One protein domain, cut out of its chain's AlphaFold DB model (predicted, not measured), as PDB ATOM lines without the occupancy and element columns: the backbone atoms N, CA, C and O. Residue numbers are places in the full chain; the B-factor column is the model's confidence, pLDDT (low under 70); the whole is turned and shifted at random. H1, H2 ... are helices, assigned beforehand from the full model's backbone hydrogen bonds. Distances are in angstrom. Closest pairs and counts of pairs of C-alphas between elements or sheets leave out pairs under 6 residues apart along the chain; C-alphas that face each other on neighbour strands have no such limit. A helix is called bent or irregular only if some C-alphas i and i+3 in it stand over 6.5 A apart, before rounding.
ATOM      1  N   ASN A   7     -31.691 -26.712 -42.409       72.31
ATOM      2  CA  ASN A   7     -30.740 -25.909 -41.634       72.31
ATOM      3  C   ASN A   7     -31.271 -24.549 -41.149       72.31
ATOM      4  O   ASN A   7     -30.574 -23.900 -40.375       72.31
ATOM      5  N   ALA A   8     -32.443 -24.094 -41.595       80.12
ATOM      6  CA  ALA A   8     -33.069 -22.842 -41.171       80.12
ATOM      7  C   ALA A   8     -34.114 -23.042 -40.056       80.12
ATOM      8  O   ALA A   8     -34.597 -22.058 -39.501       80.12
ATOM      9  N   LEU A   9     -34.448 -24.291 -39.700       82.81
ATOM     10  CA  LEU A   9     -35.405 -24.582 -38.630       82.81
ATOM     11  C   LEU A   9     -34.829 -24.241 -37.237       82.81
ATOM     12  O   LEU A   9     -33.610 -24.342 -37.038       82.81
ATOM     13  N   PRO A  10     -35.669 -23.853 -36.260       86.06
ATOM     14  CA  PRO A  10     -35.313 -23.808 -34.840       86.06
ATOM     15  C   PRO A  10     -34.847 -25.172 -34.311       86.06
ATOM     16  O   PRO A  10     -35.193 -26.216 -34.870       86.06
ATOM     17  N   MET A  11     -34.043 -25.172 -33.245       80.88
ATOM     18  CA  MET A  11     -33.435 -26.400 -32.710       80.88
ATOM     19  C   MET A  11     -34.491 -27.366 -32.163       80.88
ATOM     20  O   MET A  11     -34.366 -28.572 -32.332       80.88
ATOM     21  N   GLU A  12     -35.566 -26.829 -31.600       85.69
ATOM     22  CA  GLU A  12     -36.702 -27.547 -31.028       85.69
ATOM     23  C   GLU A  12     -37.440 -28.368 -32.089       85.69
ATOM     24  O   GLU A  12     -37.786 -29.523 -31.851       85.69
ATOM     25  N   LEU A  13     -37.629 -27.808 -33.291       86.38
ATOM     26  CA  LEU A  13     -38.262 -28.528 -34.400       86.38
ATOM     27  C   LEU A  13     -37.345 -29.612 -34.965       86.38
ATOM     28  O   LEU A  13     -37.827 -30.671 -35.351       86.38
ATOM     29  N   ILE A  14     -36.031 -29.376 -34.995       83.94
ATOM     30  CA  ILE A  14     -35.056 -30.392 -35.410       83.94
ATOM     31  C   ILE A  14     -35.048 -31.556 -34.411       83.94
ATOM     32  O   ILE A  14     -35.086 -32.706 -34.837       83.94
ATOM     33  N   VAL A  15     -35.047 -31.271 -33.103       84.31
ATOM     34  CA  VAL A  15     -35.162 -32.294 -32.050       84.31
ATOM     35  C   VAL A  15     -36.459 -33.079 -32.212       84.31
ATOM     36  O   VAL A  15     -36.405 -34.301 -32.263       84.31
ATOM     37  N   PHE A  16     -37.594 -32.399 -32.397       85.31
ATOM     38  CA  PHE A  16     -38.881 -33.059 -32.615       85.31
ATOM     39  C   PHE A  16     -38.860 -33.982 -33.840       85.31
ATOM     40  O   PHE A  16     -39.342 -35.107 -33.768       85.31
ATOM     41  N   ILE A  17     -38.274 -33.541 -34.960       85.44
ATOM     42  CA  ILE A  17     -38.128 -34.383 -36.156       85.44
ATOM     43  C   ILE A  17     -37.295 -35.623 -35.826       85.44
ATOM     44  O   ILE A  17     -37.732 -36.729 -36.120       85.44
ATOM     45  N   VAL A  18     -36.133 -35.451 -35.188       83.88
ATOM     46  CA  VAL A  18     -35.237 -36.560 -34.825       83.88
ATOM     47  C   VAL A  18     -35.910 -37.546 -33.865       83.88
ATOM     48  O   VAL A  18     -35.762 -38.750 -34.043       83.88
ATOM     49  N   GLU A  19     -36.664 -37.064 -32.876       83.44
ATOM     50  CA  GLU A  19     -37.381 -37.907 -31.907       83.44
ATOM     51  C   GLU A  19     -38.505 -38.738 -32.541       83.44
ATOM     52  O   GLU A  19     -38.858 -39.785 -32.002       83.44
ATOM     53  N   ASN A  20     -39.045 -38.298 -33.681       84.56
ATOM     54  CA  ASN A  20     -40.079 -39.013 -34.432       84.56
ATOM     55  C   ASN A  20     -39.513 -39.879 -35.574       84.56
ATOM     56  O   ASN A  20     -40.284 -40.467 -36.329       84.56
ATOM     57  N   LEU A  21     -38.186 -39.966 -35.729       82.25
ATOM     58  CA  LEU A  21     -37.572 -40.929 -36.642       82.25
ATOM     59  C   LEU A  21     -37.472 -42.293 -35.953       82.25
ATOM     60  O   LEU A  21     -36.769 -42.464 -34.956       82.25
ATOM     61  N   ASP A  22     -38.162 -43.286 -36.510       71.81
ATOM     62  CA  ASP A  22     -38.225 -44.619 -35.912       71.81
ATOM     63  C   ASP A  22     -36.896 -45.375 -36.009       71.81
ATOM     64  O   ASP A  22     -36.523 -46.089 -35.072       71.81
ATOM     65  N   ASN A  23     -36.181 -45.201 -37.124       73.69
ATOM     66  CA  ASN A  23     -34.973 -45.942 -37.457       73.69
ATOM     67  C   ASN A  23     -33.704 -45.166 -37.074       73.69
ATOM     68  O   ASN A  23     -33.498 -44.020 -37.477       73.69
ATOM     69  N   VAL A  24     -32.798 -45.836 -36.360       72.81
ATOM     70  CA  VAL A  24     -31.478 -45.303 -35.991       72.81
ATOM     71  C   VAL A  24     -30.673 -44.904 -37.236       72.81
ATOM     72  O   VAL A  24     -29.952 -43.908 -37.200       72.81
ATOM     73  N   ALA A  25     -30.856 -45.617 -38.356       71.56
ATOM     74  CA  ALA A  25     -30.224 -45.301 -39.637       71.56
ATOM     75  C   ALA A  25     -30.627 -43.932 -40.203       71.56
ATOM     76  O   ALA A  25     -29.796 -43.232 -40.778       71.56
ATOM     77  N   ASP A  26     -31.881 -43.526 -40.002       79.06
ATOM     78  CA  ASP A  26     -32.399 -42.265 -40.532       79.06
ATOM     79  C   ASP A  26     -31.904 -41.084 -39.691       79.06
ATOM     80  O   ASP A  26     -31.502 -40.049 -40.226       79.06
ATOM     81  N   ILE A  27     -31.844 -41.265 -38.365       79.75
ATOM     82  CA  ILE A  27     -31.241 -40.297 -37.435       79.75
ATOM     83  C   ILE A  27     -29.756 -40.107 -37.761       79.75
ATOM     84  O   ILE A  27     -29.250 -38.984 -37.795       79.75
ATOM     85  N   ALA A  28     -29.065 -41.211 -38.030       76.19
ATOM     86  CA  ALA A  28     -27.675 -41.242 -38.441       76.19
ATOM     87  C   ALA A  28     -27.435 -40.498 -39.766       76.19
ATOM     88  O   ALA A  28     -26.632 -39.562 -39.817       76.19
ATOM     89  N   ALA A  29     -28.175 -40.848 -40.818       79.19
ATOM     90  CA  ALA A  29     -28.089 -40.176 -42.110       79.19
ATOM     91  C   ALA A  29     -28.337 -38.666 -41.963       79.19
ATOM     92  O   ALA A  29     -27.591 -37.854 -42.512       79.19
ATOM     93  N   LEU A  30     -29.324 -38.276 -41.148       81.19
ATOM     94  CA  LEU A  30     -29.617 -36.878 -40.858       81.19
ATOM     95  C   LEU A  30     -28.454 -36.173 -40.141       81.19
ATOM     96  O   LEU A  30     -28.093 -35.052 -40.514       81.19
ATOM     97  N   ALA A  31     -27.834 -36.828 -39.157       81.81
ATOM     98  CA  ALA A  31     -26.679 -36.305 -38.430       81.81
ATOM     99  C   ALA A  31     -25.464 -36.071 -39.347       81.81
ATOM    100  O   ALA A  31     -24.721 -35.113 -39.137       81.81
ATOM    101  N   GLN A  32     -25.273 -36.887 -40.386       80.62
ATOM    102  CA  GLN A  32     -24.152 -36.754 -41.326       80.62
ATOM    103  C   GLN A  32     -24.297 -35.590 -42.317       80.62
ATOM    104  O   GLN A  32     -23.308 -35.165 -42.912       80.62
ATOM    105  N   THR A  33     -25.503 -35.042 -42.498       82.38
ATOM    106  CA  THR A  33     -25.746 -34.023 -43.534       82.38
ATOM    107  C   THR A  33     -25.060 -32.677 -43.269       82.38
ATOM    108  O   THR A  33     -24.650 -32.002 -44.214       82.38
ATOM    109  N   ASN A  34     -24.947 -32.240 -42.007       82.50
ATOM    110  CA  ASN A  34     -24.287 -30.986 -41.621       82.50
ATOM    111  C   ASN A  34     -23.940 -30.977 -40.120       82.50
ATOM    112  O   ASN A  34     -24.682 -31.507 -39.299       82.50
ATOM    113  N   ARG A  35     -22.882 -30.256 -39.730       80.62
ATOM    114  CA  ARG A  35     -22.416 -30.046 -38.349       80.62
ATOM    115  C   ARG A  35     -23.502 -29.565 -37.376       80.62
ATOM    116  O   ARG A  35     -23.494 -29.980 -36.220       80.62
ATOM    117  N   ARG A  36     -24.437 -28.707 -37.812       81.69
ATOM    118  CA  ARG A  36     -25.560 -28.256 -36.958       81.69
ATOM    119  C   ARG A  36     -26.493 -29.421 -36.608       81.69
ATOM    120  O   ARG A  36     -26.809 -29.630 -35.437       81.69
ATOM    121  N   LEU A  37     -26.894 -30.190 -37.619       82.31
ATOM    122  CA  LEU A  37     -27.755 -31.359 -37.455       82.31
ATOM    123  C   LEU A  37     -27.027 -32.465 -36.693       82.31
ATOM    124  O   LEU A  37     -27.609 -33.008 -35.765       82.31
ATOM    125  N   TYR A  38     -25.736 -32.677 -36.957       81.81
ATOM    126  CA  TYR A  38     -24.867 -33.537 -36.155       81.81
ATOM    127  C   TYR A  38     -24.941 -33.172 -34.670       81.81
ATOM    128  O   TYR A  38     -25.327 -33.998 -33.858       81.81
ATOM    129  N   SER A  39     -24.670 -31.915 -34.298       81.81
ATOM    130  CA  SER A  39     -24.671 -31.505 -32.882       81.81
ATOM    131  C   SER A  39     -26.016 -31.702 -32.170       81.81
ATOM    132  O   SER A  39     -26.037 -31.845 -30.952       81.81
ATOM    133  N   THR A  40     -27.121 -31.735 -32.921       82.19
ATOM    134  CA  THR A  40     -28.480 -31.882 -32.377       82.19
ATOM    135  C   THR A  40     -28.924 -33.348 -32.348       82.19
ATOM    136  O   THR A  40     -29.448 -33.821 -31.346       82.19
ATOM    137  N   ALA A  41     -28.700 -34.079 -33.440       82.00
ATOM    138  CA  ALA A  41     -29.130 -35.462 -33.615       82.00
ATOM    139  C   ALA A  41     -28.184 -36.467 -32.941       82.00
ATOM    140  O   ALA A  41     -28.622 -37.539 -32.537       82.00
ATOM    141  N   HIS A  42     -26.901 -36.131 -32.781       81.88
ATOM    142  CA  HIS A  42     -25.892 -37.058 -32.271       81.88
ATOM    143  C   HIS A  42     -26.158 -37.517 -30.824       81.88
ATOM    144  O   HIS A  42     -26.160 -38.725 -30.613       81.88
ATOM    145  N   PRO A  43     -26.496 -36.659 -29.836       81.88
ATOM    146  CA  PRO A  43     -26.890 -37.135 -28.501       81.88
ATOM    147  C   PRO A  43     -28.173 -37.986 -28.508       81.88
ATOM    148  O   PRO A  43     -28.289 -38.955 -27.756       81.88
ATOM    149  N   LEU A  44     -29.133 -37.647 -29.377       82.06
ATOM    150  CA  LEU A  44     -30.399 -38.373 -29.514       82.06
ATOM    151  C   LEU A  44     -30.198 -39.763 -30.128       82.06
ATOM    152  O   LEU A  44     -30.892 -40.699 -29.739       82.06
ATOM    153  N   LEU A  45     -29.208 -39.916 -31.013       82.88
ATOM    154  CA  LEU A  45     -28.799 -41.199 -31.582       82.88
ATOM    155  C   LEU A  45     -28.413 -42.200 -30.480       82.88
ATOM    156  O   LEU A  45     -28.926 -43.315 -30.478       82.88
ATOM    157  N   TYR A  46     -27.575 -41.805 -29.511       84.06
ATOM    158  CA  TYR A  46     -27.182 -42.696 -28.404       84.06
ATOM    159  C   TYR A  46     -28.339 -42.985 -27.455       84.06
ATOM    160  O   TYR A  46     -28.504 -44.125 -27.032       84.06
ATOM    161  N   LYS A  47     -29.177 -41.984 -27.151       84.44
ATOM    162  CA  LYS A  47     -30.380 -42.184 -26.330       84.44
ATOM    163  C   LYS A  47     -31.328 -43.196 -26.976       84.44
ATOM    164  O   LYS A  47     -31.857 -44.070 -26.294       84.44
ATOM    165  N   ARG A  48     -31.521 -43.106 -28.296       82.50
ATOM    166  CA  ARG A  48     -32.330 -44.056 -29.065       82.50
ATOM    167  C   ARG A  48     -31.682 -45.438 -29.104       82.50
ATOM    168  O   ARG A  48     -32.371 -46.421 -28.861       82.50
ATOM    169  N   ALA A  49     -30.369 -45.512 -29.328       81.00
ATOM    170  CA  ALA A  49     -29.619 -46.765 -29.283       81.00
ATOM    171  C   ALA A  49     -29.778 -47.466 -27.922       81.00
ATOM    172  O   ALA A  49     -30.124 -48.643 -27.886       81.00
ATOM    173  N   ALA A  50     -29.661 -46.730 -26.811       84.06
ATOM    174  CA  ALA A  50     -29.886 -47.252 -25.463       84.06
ATOM    175  C   ALA A  50     -31.313 -47.795 -25.267       84.06
ATOM    176  O   ALA A  50     -31.488 -48.905 -24.771       84.06
ATOM    177  N   GLN A  51     -32.338 -47.058 -25.715       83.56
ATOM    178  CA  GLN A  51     -33.739 -47.502 -25.653       83.56
ATOM    179  C   GLN A  51     -34.006 -48.766 -26.481       83.56
ATOM    180  O   GLN A  51     -34.830 -49.593 -26.094       83.56
ATOM    181  N   CYS A  52     -33.324 -48.912 -27.616       78.31
ATOM    182  CA  CYS A  52     -33.426 -50.080 -28.487       78.31
ATOM    183  C   CYS A  52     -32.515 -51.245 -28.053       78.31
ATOM    184  O   CYS A  52     -32.539 -52.290 -28.699       78.31
ATOM    185  N   GLY A  53     -31.716 -51.081 -26.991       76.31
ATOM    186  CA  GLY A  53     -30.745 -52.081 -26.540       76.31
ATOM    187  C   GLY A  53     -29.541 -52.260 -27.474       76.31
ATOM    188  O   GLY A  53     -28.867 -53.286 -27.413       76.31
ATOM    189  N   ASP A  54     -29.266 -51.291 -28.348       80.62
ATOM    190  CA  ASP A  54     -28.155 -51.327 -29.294       80.62
ATOM    191  C   ASP A  54     -26.856 -50.820 -28.652       80.62
ATOM    192  O   ASP A  54     -26.628 -49.619 -28.501       80.62
ATOM    193  N   ALA A  55     -25.975 -51.756 -28.303       84.44
ATOM    194  CA  ALA A  55     -24.671 -51.458 -27.722       84.44
ATOM    195  C   ALA A  55     -23.530 -51.391 -28.757       84.44
ATOM    196  O   ALA A  55     -22.358 -51.338 -28.380       84.44
ATOM    197  N   ARG A  56     -23.806 -51.363 -30.069       81.38
ATOM    198  CA  ARG A  56     -22.751 -51.203 -31.091       81.38
ATOM    199  C   ARG A  56     -21.875 -49.957 -30.910       81.38
ATOM    200  O   ARG A  56     -20.663 -50.106 -31.078       81.38
ATOM    201  N   PRO A  57     -22.397 -48.772 -30.515       83.75
ATOM    202  CA  PRO A  57     -21.534 -47.628 -30.225       83.75
ATOM    203  C   PRO A  57     -20.517 -47.927 -29.112       83.75
ATOM    204  O   PRO A  57     -19.368 -47.495 -29.190       83.75
ATOM    205  N   LEU A  58     -20.920 -48.717 -28.109       86.62
ATOM    206  CA  LEU A  58     -20.063 -49.146 -27.004       86.62
ATOM    207  C   LEU A  58     -18.937 -50.073 -27.498       86.62
ATOM    208  O   LEU A  58     -17.766 -49.830 -27.198       86.62
ATOM    209  N   ALA A  59     -19.264 -51.097 -28.298       79.62
ATOM    210  CA  ALA A  59     -18.261 -51.982 -28.904       79.62
ATOM    211  C   ALA A  59     -17.300 -51.221 -29.826       79.62
ATOM    212  O   ALA A  59     -16.090 -51.449 -29.776       79.62
ATOM    213  N   TRP A  60     -17.823 -50.309 -30.646       82.62
ATOM    214  CA  TRP A  60     -17.030 -49.472 -31.542       82.62
ATOM    215  C   TRP A  60     -16.049 -48.589 -30.763       82.62
ATOM    216  O   TRP A  60     -14.854 -48.568 -31.069       82.62
ATOM    217  N   ALA A  61     -16.521 -47.923 -29.706       88.06
ATOM    218  CA  ALA A  61     -15.677 -47.099 -28.852       88.06
ATOM    219  C   ALA A  61     -14.535 -47.900 -28.219       88.06
ATOM    220  O   ALA A  61     -13.382 -47.470 -28.279       88.06
ATOM    221  N   ALA A  62     -14.839 -49.083 -27.675       87.44
ATOM    222  CA  ALA A  62     -13.840 -49.962 -27.076       87.44
ATOM    223  C   ALA A  62     -12.832 -50.496 -28.106       87.44
ATOM    224  O   ALA A  62     -11.640 -50.583 -27.828       87.44
ATOM    225  N   ARG A  63     -13.291 -50.800 -29.324       84.69
ATOM    226  CA  ARG A  63     -12.469 -51.314 -30.429       84.69
ATOM    227  C   ARG A  63     -11.486 -50.283 -30.980       84.69
ATOM    228  O   ARG A  63     -10.371 -50.640 -31.360       84.69
ATOM    229  N   HIS A  64     -11.888 -49.015 -31.010       83.44
ATOM    230  CA  HIS A  64     -11.127 -47.934 -31.641       83.44
ATOM    231  C   HIS A  64     -10.518 -46.927 -30.659       83.44
ATOM    232  O   HIS A  64      -9.836 -46.003 -31.093       83.44
ATOM    233  N   GLY A  65     -10.729 -47.093 -29.351       87.19
ATOM    234  CA  GLY A  65     -10.158 -46.202 -28.339       87.19
ATOM    235  C   GLY A  65     -10.838 -44.830 -28.285       87.19
ATOM    236  O   GLY A  65     -10.204 -43.832 -27.949       87.19
ATOM    237  N   LEU A  66     -12.120 -44.742 -28.658       89.00
ATOM    238  CA  LEU A  66     -12.837 -43.469 -28.791       89.00
ATOM    239  C   LEU A  66     -13.523 -43.074 -27.478       89.00
ATOM    240  O   LEU A  66     -14.685 -43.396 -27.235       89.00
ATOM    241  N   MET A  67     -12.805 -42.328 -26.637       92.31
ATOM    242  CA  MET A  67     -13.291 -41.912 -25.315       92.31
ATOM    243  C   MET A  67     -14.553 -41.034 -25.368       92.31
ATOM    244  O   MET A  67     -15.416 -41.137 -24.498       92.31
ATOM    245  N   SER A  68     -14.690 -40.168 -26.377       88.00
ATOM    246  CA  SER A  68     -15.888 -39.332 -26.547       88.00
ATOM    247  C   SER A  68     -17.133 -40.180 -26.803       88.00
ATOM    248  O   SER A  68     -18.127 -40.022 -26.101       88.00
ATOM    249  N   THR A  69     -17.047 -41.122 -27.744       88.81
ATOM    250  CA  THR A  69     -18.121 -42.069 -28.068       88.81
ATOM    251  C   THR A  69     -18.481 -42.925 -26.866       88.81
ATOM    252  O   THR A  69     -19.659 -43.106 -26.571       88.81
ATOM    253  N   LEU A  70     -17.468 -43.420 -26.145       92.31
ATOM    254  CA  LEU A  70     -17.670 -44.227 -24.948       92.31
ATOM    255  C   LEU A  70     -18.493 -43.467 -23.904       92.31
ATOM    256  O   LEU A  70     -19.481 -43.991 -23.402       92.31
ATOM    257  N   LYS A  71     -18.099 -42.224 -23.599       93.50
ATOM    258  CA  LYS A  71     -18.812 -41.372 -22.641       93.50
ATOM    259  C   LYS A  71     -20.254 -41.146 -23.072       93.50
ATOM    260  O   LYS A  71     -21.150 -41.396 -22.284       93.50
ATOM    261  N   MET A  72     -20.481 -40.779 -24.333       89.50
ATOM    262  CA  MET A  72     -21.836 -40.548 -24.844       89.50
ATOM    263  C   MET A  72     -22.717 -41.802 -24.787       89.50
ATOM    264  O   MET A  72     -23.888 -41.705 -24.431       89.50
ATOM    265  N   ALA A  73     -22.160 -42.976 -25.094       90.25
ATOM    266  CA  ALA A  73     -22.867 -44.250 -24.997       90.25
ATOM    267  C   ALA A  73     -23.271 -44.577 -23.547       90.25
ATOM    268  O   ALA A  73     -24.421 -44.933 -23.291       90.25
ATOM    269  N   LEU A  74     -22.344 -44.424 -22.599       93.00
ATOM    270  CA  LEU A  74     -22.589 -44.699 -21.180       93.00
ATOM    271  C   LEU A  74     -23.539 -43.669 -20.550       93.00
ATOM    272  O   LEU A  74     -24.462 -44.053 -19.837       93.00
ATOM    273  N   ASP A  75     -23.374 -42.379 -20.861       92.12
ATOM    274  CA  ASP A  75     -24.246 -41.295 -20.383       92.12
ATOM    275  C   ASP A  75     -25.685 -41.448 -20.915       92.12
ATOM    276  O   ASP A  75     -26.645 -41.047 -20.258       92.12
ATOM    277  N   ALA A  76     -25.851 -42.067 -22.090       90.56
ATOM    278  CA  ALA A  76     -27.155 -42.431 -22.638       90.56
ATOM    279  C   ALA A  76     -27.803 -43.648 -21.946       90.56
ATOM    280  O   ALA A  76     -28.966 -43.945 -22.223       90.56
ATOM    281  N   GLY A  77     -27.086 -44.334 -21.049       90.44
ATOM    282  CA  GLY A  77     -27.576 -45.485 -20.290       90.44
ATOM    283  C   GLY A  77     -27.364 -46.842 -20.966       90.44
ATOM    284  O   GLY A  77     -28.054 -47.797 -20.614       90.44
ATOM    285  N   ILE A  78     -26.450 -46.951 -21.939       91.81
ATOM    286  CA  ILE A  78     -26.081 -48.252 -22.518       91.81
ATOM    287  C   ILE A  78     -25.353 -49.082 -21.454       91.81
ATOM    288  O   ILE A  78     -24.375 -48.619 -20.869       91.81
TER     289      ILE A  78
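This is residues 7 to 78 of the 529 residues of an uncharacterized protein of Chaetomium thermophilum (strain DSM 1495 / CBS 144.50 / IMI 039719) (UniProt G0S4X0). A long kinked helix, H3, forms the middle of an elongated chain of helices: H1 and H2 pack on it on one side, H1, H2 and H3 making a triangle, and the hairpin of H4 and H5 packs on its later half through H5. The length comes from H1 at one end and H4 at the other. The printed part has 72 residues with five named helices, H1 to H5 in order along the chain, and no named strand; the class is all helix. The whole is compact, with a radius of gyration of the C-alphas of 12.2 A, and spans 36 by 22 by 18 A.

Start at H1, residues 11 to 19, and look next at H2, residues 24 to 32. These two are close but not clearly touching: their closest C-alphas, those of Val 18 and Ile 27, are 6.1 A apart. Then comes H3, residues 35 to 51, the hub, which touches three helices. H1 touches H3 at residues 37 to 44 of H3 alone, closest at the C-alphas of Val 18 and Ala 41, 6.3 A apart; they run the same way at a tilt of 37 degrees, only just steep. H2 and H3 form a helical hairpin and touch, opposite ways at a shallow tilt of 19 degrees, with the C-alphas of Ala 31 and Tyr 38 closest at 4.0 A. Further on lie H4, residues 56 to 64, and H5, residues 67 to 75, a second helical hairpin: they touch, opposite ways at a shallow tilt of 27 degrees, closest at the C-alphas of Ala 61 and Leu 70, 5.2 A apart. H5 touches H3 at residues 43 to 50 of H3 alone, at a steep tilt of 51 degrees, with the C-alphas of Tyr 46 and Ala 73 closest at 5.7 A. The helix packing is part aligned, part crossed: two of these four touching pairs are at a shallow tilt. H1 and H2 are each apart from H4 and H5. Every O i to N i+4 pair is within hydrogen-bond range in H1, H2, H4 and H5, and 10 of 13 in H3.

Find C-alpha 11 at (-33.435, -26.400, -32.710), where H1 begins. H3 runs 24.4 A from C-alpha 35 at (-22.416, -30.046, -38.349) to C-alpha 51; it has a kink of 33 degrees near residue 42 and is only just irregular, C-alphas 40 and 43 being 6.7 A apart. H1, H2, H4 and H5 measure 12.2, 12.5, 12.1 and 12.0 A from first to last C-alpha. H5 ends at C-alpha 75, (-24.246, -41.295, -20.383).

The two C-alphas farthest apart, those of Ala 8 and Arg 63, are 36.7 A apart. The printed part has no cut, and the four links between the helices are tight. Its mean pLDDT is 83.4, and no printed residue is under 70.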